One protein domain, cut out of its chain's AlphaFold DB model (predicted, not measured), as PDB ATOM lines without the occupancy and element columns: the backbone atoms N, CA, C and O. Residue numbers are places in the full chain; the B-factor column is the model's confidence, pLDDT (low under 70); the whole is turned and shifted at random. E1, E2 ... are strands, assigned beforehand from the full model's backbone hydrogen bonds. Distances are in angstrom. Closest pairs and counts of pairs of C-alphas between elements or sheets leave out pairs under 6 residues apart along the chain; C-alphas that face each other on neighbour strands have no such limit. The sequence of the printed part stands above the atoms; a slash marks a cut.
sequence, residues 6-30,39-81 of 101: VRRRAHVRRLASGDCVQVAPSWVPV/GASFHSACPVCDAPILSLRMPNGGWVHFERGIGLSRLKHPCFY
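Overview. This is residues 6 to 30 and 39 to 81 of the 101 residues of an uncharacterized protein of Hyphomonas sp. CY54-11-8 (UniProt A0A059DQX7). Picture a small three-stranded sheet, E5, E6 and E7, at one end, and a narrow two-stranded ribbon reaching away from it to the other end. The ribbon bends sharply between its two short strand pairs, E1 with E4 nearer the sheet and E2 with E3 at the far end, while residues 68 to 81 turn back after E7 without a named element. The printed part has 68 residues, with no named helix and seven strands in the order E1 to E7; the class is all strand, though strands hold 31 of the 68 residues. The three-stranded sheet has the order E5, E6, E7, and its pairs, like the two in the ribbon, are antiparallel. The whole is loose, with a radius of gyration of the C-alphas of 13.7 A, and elongated, spanning 43 by 25 by 19 A.

Along the chain. Begin in the largest sheet at C-alpha 41, at (-62.541, 67.922, 84.228), where E5, residues 41 to 45, sets out over 13.7 A. E6, residues 52 to 57, is the longest strand, 16.8 A, and E7, residues 63 to 67, runs 13.5 A to C-alpha 67 at (-74.145, 63.113, 83.307). For the ribbon, find C-alpha 6 at (-73.188, 79.376, 74.142), where E1, residues 6 to 8, begins and covers 6.2 A. E2 is residues 11 to 14, 10.0 A; E3 is residues 20 to 23, 9.4 A; and E4 is residues 26 to 29, 10.0 A.

Arrangement. E5, E6 and E7 form a meander, each strand the antiparallel neighbour of the one before, with E5 and E7 as edge strands. In the hairpin of E5 and E6, at 145 degrees, look for N 53 and O 44, 2.8 A apart and within hydrogen-bond range; the facing C-alphas 45 and 52 are 4.7 A apart. In the hairpin of E6 and E7, at 153 degrees, N 54 and O 66 are within range at 2.8 A, and C-alphas 55 and 65 face each other at 4.5 A. E4 and E7 are only just apart, their closest C-alphas 8.1 A from each other. E4 is antiparallel to E1, at 136 degrees, with N 8 and O 26 within range at 2.9 A. Farther out, E1 runs on into E2 across a break of 2 residues at 69 degrees, and E3 runs on into E4 across 2 residues at 85 degrees. E2 and E3 are a hairpin, at 144 degrees, with N 23 and O 11 within range at 2.8 A.

Size, cuts and confidence. The two C-alphas farthest apart, those of Gly 18 and Ile 70, are 43.4 A from each other. Residues 31 to 38 are not printed, and C-alphas 30 and 39 stand 16.9 A apart across this cut, which lies in the link from E4 to E5. Of the links that are printed whole, E5 to E6 is short and the others are tight. The mean pLDDT of the printed part is 87.4, and residue 39 is under 70.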
ATOM      1  N   VAL A   6     -72.632  78.577  75.240       92.62
ATOM      2  CA  VAL A   6     -73.188  79.376  74.142       92.62
ATOM      3  C   VAL A   6     -73.822  78.462  73.101       92.62
ATOM      4  O   VAL A   6     -73.304  77.383  72.803       92.62
ATOM      5  N   ARG A   7     -74.958  78.879  72.533       91.06
ATOM      6  CA  ARG A   7     -75.589  78.155  71.429       91.06
ATOM      7  C   ARG A   7     -74.951  78.581  70.113       91.06
ATOM      8  O   ARG A   7     -75.166  79.693  69.631       91.06
ATOM      9  N   ARG A   8     -74.163  77.688  69.514       90.25
ATOM     10  CA  ARG A   8     -73.621  77.873  68.165       90.25
ATOM     11  C   ARG A   8     -74.745  77.683  67.147       90.25
ATOM     12  O   ARG A   8     -75.477  76.698  67.226       90.25
ATOM     13  N   ARG A   9     -74.851  78.593  66.177       91.19
ATOM     14  CA  ARG A   9     -75.816  78.499  65.070       91.19
ATOM     15  C   ARG A   9     -75.402  77.442  64.039       91.19
ATOM     16  O   ARG A   9     -74.220  77.092  63.934       91.19
ATOM     17  N   ALA A  10     -76.383  76.966  63.275       91.19
ATOM     18  CA  ALA A  10     -76.138  76.134  62.104       91.19
ATOM     19  C   ALA A  10     -75.234  76.881  61.110       91.19
ATOM     20  O   ALA A  10     -75.392  78.089  60.931       91.19
ATOM     21  N   HIS A  11     -74.269  76.193  60.504       93.31
ATOM     22  CA  HIS A  11     -73.368  76.791  59.514       93.31
ATOM     23  C   HIS A  11     -72.692  75.722  58.653       93.31
ATOM     24  O   HIS A  11     -72.653  74.548  59.011       93.31
ATOM     25  N   VAL A  12     -72.098  76.147  57.538       96.19
ATOM     26  CA  VAL A  12     -71.242  75.290  56.712       96.19
ATOM     27  C   VAL A  12     -69.816  75.349  57.237       96.19
ATOM     28  O   VAL A  12     -69.271  76.434  57.447       96.19
ATOM     29  N   ARG A  13     -69.188  74.187  57.423       93.50
ATOM     30  CA  ARG A  13     -67.775  74.079  57.792       93.50
ATOM     31  C   ARG A  13     -66.991  73.411  56.675       93.50
ATOM     32  O   ARG A  13     -67.379  72.350  56.197       93.50
ATOM     33  N   ARG A  14     -65.843  73.996  56.330       96.19
ATOM     34  CA  ARG A  14     -64.859  73.366  55.447       96.19
ATOM     35  C   ARG A  14     -63.915  72.469  56.251       96.19
ATOM     36  O   ARG A  14     -63.370  72.898  57.271       96.19
ATOM     37  N   LEU A  15     -63.756  71.225  55.818       91.94
ATOM     38  CA  LEU A  15     -62.839  70.249  56.401       91.94
ATOM     39  C   LEU A  15     -61.433  70.398  55.808       91.94
ATOM     40  O   LEU A  15     -61.242  71.037  54.775       91.94
ATOM     41  N   ALA A  16     -60.443  69.781  56.458       90.69
ATOM     42  CA  ALA A  16     -59.060  69.777  55.978       90.69
ATOM     43  C   ALA A  16     -58.905  69.088  54.608       90.69
ATOM     44  O   ALA A  16     -58.014  69.451  53.850       90.69
ATOM     45  N   SER A  17     -59.800  68.149  54.272       92.94
ATOM     46  CA  SER A  17     -59.889  67.528  52.942       92.94
ATOM     47  C   SER A  17     -60.318  68.504  51.841       92.94
ATOM     48  O   SER A  17     -60.129  68.221  50.664       92.94
ATOM     49  N   GLY A  18     -60.893  69.653  52.207       94.50
ATOM     50  CA  GLY A  18     -61.493  70.611  51.286       94.50
ATOM     51  C   GLY A  18     -63.017  70.512  51.195       94.50
ATOM     52  O   GLY A  18     -63.621  71.488  50.749       94.50
ATOM     53  N   ASP A  19     -63.618  69.416  51.677       95.50
ATOM     54  CA  ASP A  19     -65.067  69.186  51.666       95.50
ATOM     55  C   ASP A  19     -65.824  70.178  52.548       95.50
ATOM     56  O   ASP A  19     -65.327  70.631  53.584       95.50
ATOM     57  N   CYS A  20     -67.064  70.471  52.167       96.25
ATOM     58  CA  CYS A  20     -67.982  71.291  52.948       96.25
ATOM     59  C   CYS A  20     -69.050  70.411  53.599       96.25
ATOM     60  O   CYS A  20     -69.744  69.664  52.914       96.25
ATOM     61  N   VAL A  21     -69.222  70.542  54.915       93.19
ATOM     62  CA  VAL A  21     -70.251  69.827  55.679       93.19
ATOM     63  C   VAL A  21     -71.209  70.804  56.349       93.19
ATOM     64  O   VAL A  21     -70.796  71.860  56.839       93.19
ATOM     65  N   GLN A  22     -72.493  70.447  56.385       92.44
ATOM     66  CA  GLN A  22     -73.487  71.161  57.184       92.44
ATOM     67  C   GLN A  22     -73.284  70.809  58.657       92.44
ATOM     68  O   GLN A  22     -73.266  69.638  59.034       92.44
ATOM     69  N   VAL A  23     -73.114  71.824  59.496       87.62
ATOM     70  CA  VAL A  23     -72.968  71.676  60.941       87.62
ATOM     71  C   VAL A  23     -74.244  72.167  61.602       87.62
ATOM     72  O   VAL A  23     -74.572  73.351  61.530       87.62
ATOM     73  N   ALA A  24     -74.931  71.255  62.288       84.31
ATOM     74  CA  ALA A  24     -76.116  71.558  63.077       84.31
ATOM     75  C   ALA A  24     -75.811  72.560  64.216       84.31
ATOM     76  O   ALA A  24     -74.667  72.638  64.714       84.31
ATOM     77  N   PRO A  25     -76.818  73.336  64.657       86.44
ATOM     78  CA  PRO A  25     -76.678  74.152  65.852       86.44
ATOM     79  C   PRO A  25     -76.410  73.243  67.059       86.44
ATOM     80  O   PRO A  25     -76.874  72.110  67.114       86.44
ATOM     81  N   SER A  26     -75.631  73.715  68.028       85.88
ATOM     82  CA  SER A  26     -75.292  72.917  69.216       85.88
ATOM     83  C   SER A  26     -74.847  73.811  70.371       85.88
ATOM     84  O   SER A  26     -74.321  74.905  70.143       85.88
ATOM     85  N   TRP A  27     -75.053  73.360  71.608       89.31
ATOM     86  CA  TRP A  27     -74.470  73.993  72.792       89.31
ATOM     87  C   TRP A  27     -72.977  73.680  72.856       89.31
ATOM     88  O   TRP A  27     -72.582  72.520  72.795       89.31
ATOM     89  N   VAL A  28     -72.147  74.715  72.982       88.06
ATOM     90  CA  VAL A  28     -70.692  74.570  73.096       88.06
ATOM     91  C   VAL A  28     -70.152  75.352  74.294       88.06
ATOM     92  O   VAL A  28     -70.684  76.425  74.605       88.06
ATOM     93  N   PRO A  29     -69.107  74.847  74.972       88.56
ATOM     94  CA  PRO A  29     -68.381  75.616  75.976       88.56
ATOM     95  C   PRO A  29     -67.734  76.853  75.350       88.56
ATOM     96  O   PRO A  29     -67.159  76.773  74.263       88.56
ATOM     97  N   VAL A  30     -67.802  77.990  76.040       85.81
ATOM     98  CA  VAL A  30     -66.965  79.156  75.737       85.81
ATOM     99  C   VAL A  30     -65.549  78.837  76.206       85.81
ATOM    100  O   VAL A  30     -65.338  78.539  77.378       85.81
ATOM    101  N   GLY A  39     -57.079  66.948  79.588       61.53
ATOM    102  CA  GLY A  39     -57.564  66.004  80.603       61.53
ATOM    103  C   GLY A  39     -58.176  66.645  81.854       61.53
ATOM    104  O   GLY A  39     -58.624  65.913  82.734       61.53
ATOM    105  N   ALA A  40     -58.247  67.979  81.938       70.44
ATOM    106  CA  ALA A  40     -58.994  68.641  82.999       70.44
ATOM    107  C   ALA A  40     -60.496  68.316  82.905       70.44
ATOM    108  O   ALA A  40     -61.080  68.247  81.815       70.44
ATOM    109  N   SER A  41     -61.107  68.110  84.072       77.38
ATOM    110  CA  SER A  41     -62.541  67.922  84.228       77.38
ATOM    111  C   SER A  41     -63.204  69.200  84.721       77.38
ATOM    112  O   SER A  41     -62.691  69.912  85.587       77.38
ATOM    113  N   PHE A  42     -64.369  69.491  84.158       84.19
ATOM    114  CA  PHE A  42     -65.119  70.707  84.434       84.19
ATOM    115  C   PHE A  42     -66.552  70.356  84.797       84.19
ATOM    116  O   PHE A  42     -67.141  69.434  84.231       84.19
ATOM    117  N   HIS A  43     -67.115  71.102  85.741       88.25
ATOM    118  CA  HIS A  43     -68.486  70.912  86.197       88.25
ATOM    119  C   HIS A  43     -69.349  72.096  85.767       88.25
ATOM    120  O   HIS A  43     -68.925  73.252  85.841       88.25
ATOM    121  N   SER A  44     -70.568  71.801  85.328       90.31
ATOM    122  CA  SER A  44     -71.547  72.805  84.898       90.31
ATOM    123  C   SER A  44     -72.961  72.239  84.968       90.31
ATOM    124  O   SER A  44     -73.119  71.022  84.993       90.31
ATOM    125  N   ALA A  45     -73.974  73.100  84.967       91.81
ATOM    126  CA  ALA A  45     -75.350  72.686  84.698       91.81
ATOM    127  C   ALA A  45     -75.573  72.567  83.181       91.81
ATOM    128  O   ALA A  45     -74.952  73.296  82.397       91.81
ATOM    129  N   CYS A  46     -76.426  71.634  82.768       91.12
ATOM    130  CA  CYS A  46     -76.877  71.508  81.389       91.12
ATOM    131  C   CYS A  46     -77.689  72.755  81.000       91.12
ATOM    132  O   CYS A  46     -78.664  73.052  81.679       91.12
ATOM    133  N   PRO A  47     -77.376  73.454  79.893       91.69
ATOM    134  CA  PRO A  47     -78.111  74.654  79.486       91.69
ATOM    135  C   PRO A  47     -79.524  74.369  78.939       91.69
ATOM    136  O   PRO A  47     -80.194  75.292  78.487       91.69
ATOM    137  N   VAL A  48     -79.951  73.099  78.905       90.25
ATOM    138  CA  VAL A  48     -81.271  72.666  78.412       90.25
ATOM    139  C   VAL A  48     -82.174  72.204  79.553       90.25
ATOM    140  O   VAL A  48     -83.343  72.569  79.583       90.25
ATOM    141  N   CYS A  49     -81.651  71.386  80.469       90.12
ATOM    142  CA  CYS A  49     -82.443  70.720  81.510       90.12
ATOM    143  C   CYS A  49     -81.891  70.907  82.931       90.12
ATOM    144  O   CYS A  49     -82.340  70.226  83.847       90.12
ATOM    145  N   ASP A  50     -80.873  71.755  83.107       91.56
ATOM    146  CA  ASP A  50     -80.199  72.057  84.379       91.56
ATOM    147  C   ASP A  50     -79.531  70.872  85.101       91.56
ATOM    148  O   ASP A  50     -78.896  71.053  86.143       91.56
ATOM    149  N   ALA A  51     -79.572  69.664  84.526       90.81
ATOM    150  CA  ALA A  51     -78.902  68.489  85.070       90.81
ATOM    151  C   ALA A  51     -77.391  68.736  85.257       90.81
ATOM    152  O   ALA A  51     -76.761  69.413  84.438       90.81
ATOM    153  N   PRO A  52     -76.767  68.187  86.311       91.12
ATOM    154  CA  PRO A  52     -75.342  68.367  86.545       91.12
ATOM    155  C   PRO A  52     -74.521  67.600  85.494       91.12
ATOM    156  O   PRO A  52     -74.743  66.415  85.254       91.12
ATOM    157  N   ILE A  53     -73.530  68.267  84.901       92.19
ATOM    158  CA  ILE A  53     -72.688  67.751  83.813       92.19
ATOM    159  C   ILE A  53     -71.223  67.684  84.237       92.19
ATOM    160  O   ILE A  53     -70.690  68.613  84.853       92.19
ATOM    161  N   LEU A  54     -70.571  66.588  83.853       91.06
ATOM    162  CA  LEU A  54     -69.124  66.417  83.840       91.06
ATOM    163  C   LEU A  54     -68.614  66.585  82.404       91.06
ATOM    164  O   LEU A  54     -68.903  65.766  81.535       91.06
ATOM    165  N   SER A  55     -67.828  67.627  82.160       89.38
ATOM    166  CA  SER A  55     -67.238  67.918  80.853       89.38
ATOM    167  C   SER A  55     -65.749  67.600  80.852       89.38
ATOM    168  O   SER A  55     -65.030  68.027  81.756       89.38
ATOM    169  N   LEU A  56     -65.278  66.892  79.824       87.75
ATOM    170  CA  LEU A  56     -63.861  66.568  79.633       87.75
ATOM    171  C   LEU A  56     -63.355  67.123  78.299       87.75
ATOM    172  O   LEU A  56     -64.025  67.013  77.266       87.75
ATOM    173  N   ARG A  57     -62.143  67.686  78.319       84.44
ATOM    174  CA  ARG A  57     -61.438  68.132  77.112       84.44
ATOM    175  C   ARG A  57     -60.774  66.941  76.423       84.44
ATOM    176  O   ARG A  57     -60.003  66.215  77.049       84.44
ATOM    177  N   MET A  58     -61.035  66.760  75.130       84.44
ATOM    178  CA  MET A  58     -60.500  65.623  74.373       84.44
ATOM    179  C   MET A  58     -59.072  65.895  73.853       84.44
ATOM    180  O   MET A  58     -58.760  67.038  73.504       84.44
ATOM    181  N   PRO A  59     -58.198  64.870  73.736       78.81
ATOM    182  CA  PRO A  59     -56.797  65.047  73.321       78.81
ATOM    183  C   PRO A  59     -56.595  65.720  71.957       78.81
ATOM    184  O   PRO A  59     -55.639  66.480  71.787       78.81
ATOM    185  N   ASN A  60     -57.517  65.478  71.018       79.31
ATOM    186  CA  ASN A  60     -57.499  66.013  69.650       79.31
ATOM    187  C   ASN A  60     -58.402  67.251  69.486       79.31
ATOM    188  O   ASN A  60     -58.815  67.587  68.377       79.31
ATOM    189  N   GLY A  61     -58.718  67.925  70.595       77.81
ATOM    190  CA  GLY A  61     -59.652  69.044  70.623       77.81
ATOM    191  C   GLY A  61     -61.112  68.600  70.697       77.81
ATOM    192  O   GLY A  61     -61.455  67.434  70.500       77.81
ATOM    193  N   GLY A  62     -61.983  69.556  71.014       84.38
ATOM    194  CA  GLY A  62     -63.392  69.290  71.285       84.38
ATOM    195  C   GLY A  62     -63.654  68.840  72.724       84.38
ATOM    196  O   GLY A  62     -62.759  68.820  73.575       84.38
ATOM    197  N   TRP A  63     -64.916  68.521  72.993       86.94
ATOM    198  CA  TRP A  63     -65.436  68.257  74.330       86.94
ATOM    199  C   TRP A  63     -66.321  67.015  74.338       86.94
ATOM    200  O   TRP A  63     -66.980  66.697  73.347       86.94
ATOM    201  N   VAL A  64     -66.352  66.334  75.479       88.38
ATOM    202  CA  VAL A  64     -67.338  65.295  75.782       88.38
ATOM    203  C   VAL A  64     -68.060  65.655  77.078       88.38
ATOM    204  O   VAL A  64     -67.440  66.178  78.005       88.38
ATOM    205  N   HIS A  65     -69.368  65.401  77.121       91.06
ATOM    206  CA  HIS A  65     -70.255  65.816  78.203       91.06
ATOM    207  C   HIS A  65     -71.000  64.601  78.757       91.06
ATOM    208  O   HIS A  65     -71.769  63.945  78.051       91.06
ATOM    209  N   PHE A  66     -70.764  64.301  80.025       91.31
ATOM    210  CA  PHE A  66     -71.369  63.188  80.742       91.31
ATOM    211  C   PHE A  66     -72.326  63.686  81.810       91.31
ATOM    212  O   PHE A  66     -72.177  64.791  82.332       91.31
ATOM    213  N   GLU A  67     -73.278  62.842  82.174       92.06
ATOM    214  CA  GLU A  67     -74.145  63.113  83.307       92.06
ATOM    215  C   GLU A  67     -73.386  62.938  84.626       92.06
ATOM    216  O   GLU A  67     -72.636  61.983  84.835       92.06
ATOM    217  N   ARG A  68     -73.559  63.884  85.547       83.88
ATOM    218  CA  ARG A  68     -72.900  63.866  86.852       83.88
ATOM    219  C   ARG A  68     -73.880  63.367  87.907       83.88
ATOM    220  O   ARG A  68     -74.401  64.128  88.713       83.88
ATOM    221  N   GLY A  69     -74.079  62.057  87.914       79.19
ATOM    222  CA  GLY A  69     -74.744  61.318  88.986       79.19
ATOM    223  C   GLY A  69     -73.881  60.153  89.466       79.19
ATOM    224  O   GLY A  69     -72.891  59.794  88.822       79.19
ATOM    225  N   ILE A  70     -74.241  59.557  90.602       78.19
ATOM    226  CA  ILE A  70     -73.561  58.361  91.117       78.19
ATOM    227  C   ILE A  70     -73.667  57.257  90.057       78.19
ATOM    228  O   ILE A  70     -74.763  56.868  89.669       78.19
ATOM    229  N   GLY A  71     -72.523  56.798  89.544       80.06
ATOM    230  CA  GLY A  71     -72.458  55.793  88.476       80.06
ATOM    231  C   GLY A  71     -72.751  56.304  87.056       80.06
ATOM    232  O   GLY A  71     -72.586  55.544  86.107       80.06
ATOM    233  N   LEU A  72     -73.119  57.579  86.875       81.38
ATOM    234  CA  LEU A  72     -73.504  58.139  85.570       81.38
ATOM    235  C   LEU A  72     -72.370  58.866  84.837       81.38
ATOM    236  O   LEU A  72     -72.536  59.244  83.684       81.38
ATOM    237  N   SER A  73     -71.183  58.990  85.441       78.81
ATOM    238  CA  SER A  73     -70.033  59.723  84.879       78.81
ATOM    239  C   SER A  73     -69.478  59.169  83.559       78.81
ATOM    240  O   SER A  73     -68.577  59.762  82.969       78.81
ATOM    241  N   ARG A  74     -70.000  58.029  83.092       83.12
ATOM    242  CA  ARG A  74     -69.676  57.393  81.805       83.12
ATOM    243  C   ARG A  74     -70.822  57.488  80.794       83.12
ATOM    244  O   ARG A  74     -70.625  57.153  79.627       83.12
ATOM    245  N   LEU A  75     -72.004  57.923  81.229       86.94
ATOM    246  CA  LEU A  75     -73.184  58.085  80.394       86.94
ATOM    247  C   LEU A  75     -73.152  59.465  79.742       86.94
ATOM    248  O   LEU A  75     -73.118  60.490  80.422       86.94
ATOM    249  N   LYS A  76     -73.136  59.487  78.409       89.06
ATOM    250  CA  LYS A  76     -73.238  60.723  77.629       89.06
ATOM    251  C   LYS A  76     -74.565  61.409  77.932       89.06
ATOM    252  O   LYS A  76     -75.608  60.767  77.852       89.06
ATOM    253  N   HIS A  77     -74.524  62.699  78.241       90.06
ATOM    254  CA  HIS A  77     -75.739  63.413  78.605       90.06
ATOM    255  C   HIS A  77     -76.619  63.692  77.365       90.06
ATOM    256  O   HIS A  77     -76.145  64.364  76.442       90.06
ATOM    257  N   PRO A  78     -77.881  63.223  77.322       86.62
ATOM    258  CA  PRO A  78     -78.689  63.197  76.099       86.62
ATOM    259  C   PRO A  78     -78.861  64.544  75.386       86.62
ATOM    260  O   PRO A  78     -78.805  64.584  74.158       86.62
ATOM    261  N   CYS A  79     -78.976  65.659  76.121       86.69
ATOM    262  CA  CYS A  79     -79.209  66.990  75.537       86.69
ATOM    263  C   CYS A  79     -78.099  67.490  74.590       86.69
ATOM    264  O   CYS A  79     -78.308  68.475  73.885       86.69
ATOM    265  N   PHE A  80     -76.920  66.855  74.572       85.56
ATOM    266  CA  PHE A  80     -75.821  67.211  73.665       85.56
ATOM    267  C   PHE A  80     -75.654  66.260  72.471       85.56
ATOM    268  O   PHE A  80     -74.863  66.558  71.576       85.56
ATOM    269  N   TYR A  81     -76.346  65.116  72.464       77.19
ATOM    270  CA  TYR A  81     -76.132  64.049  71.473       77.19
ATOM    271  C   TYR A  81     -77.403  63.624  70.741       77.19
ATOM    272  O   TYR A  81     -77.302  63.064  69.653       77.19
TER     273      TYR A  81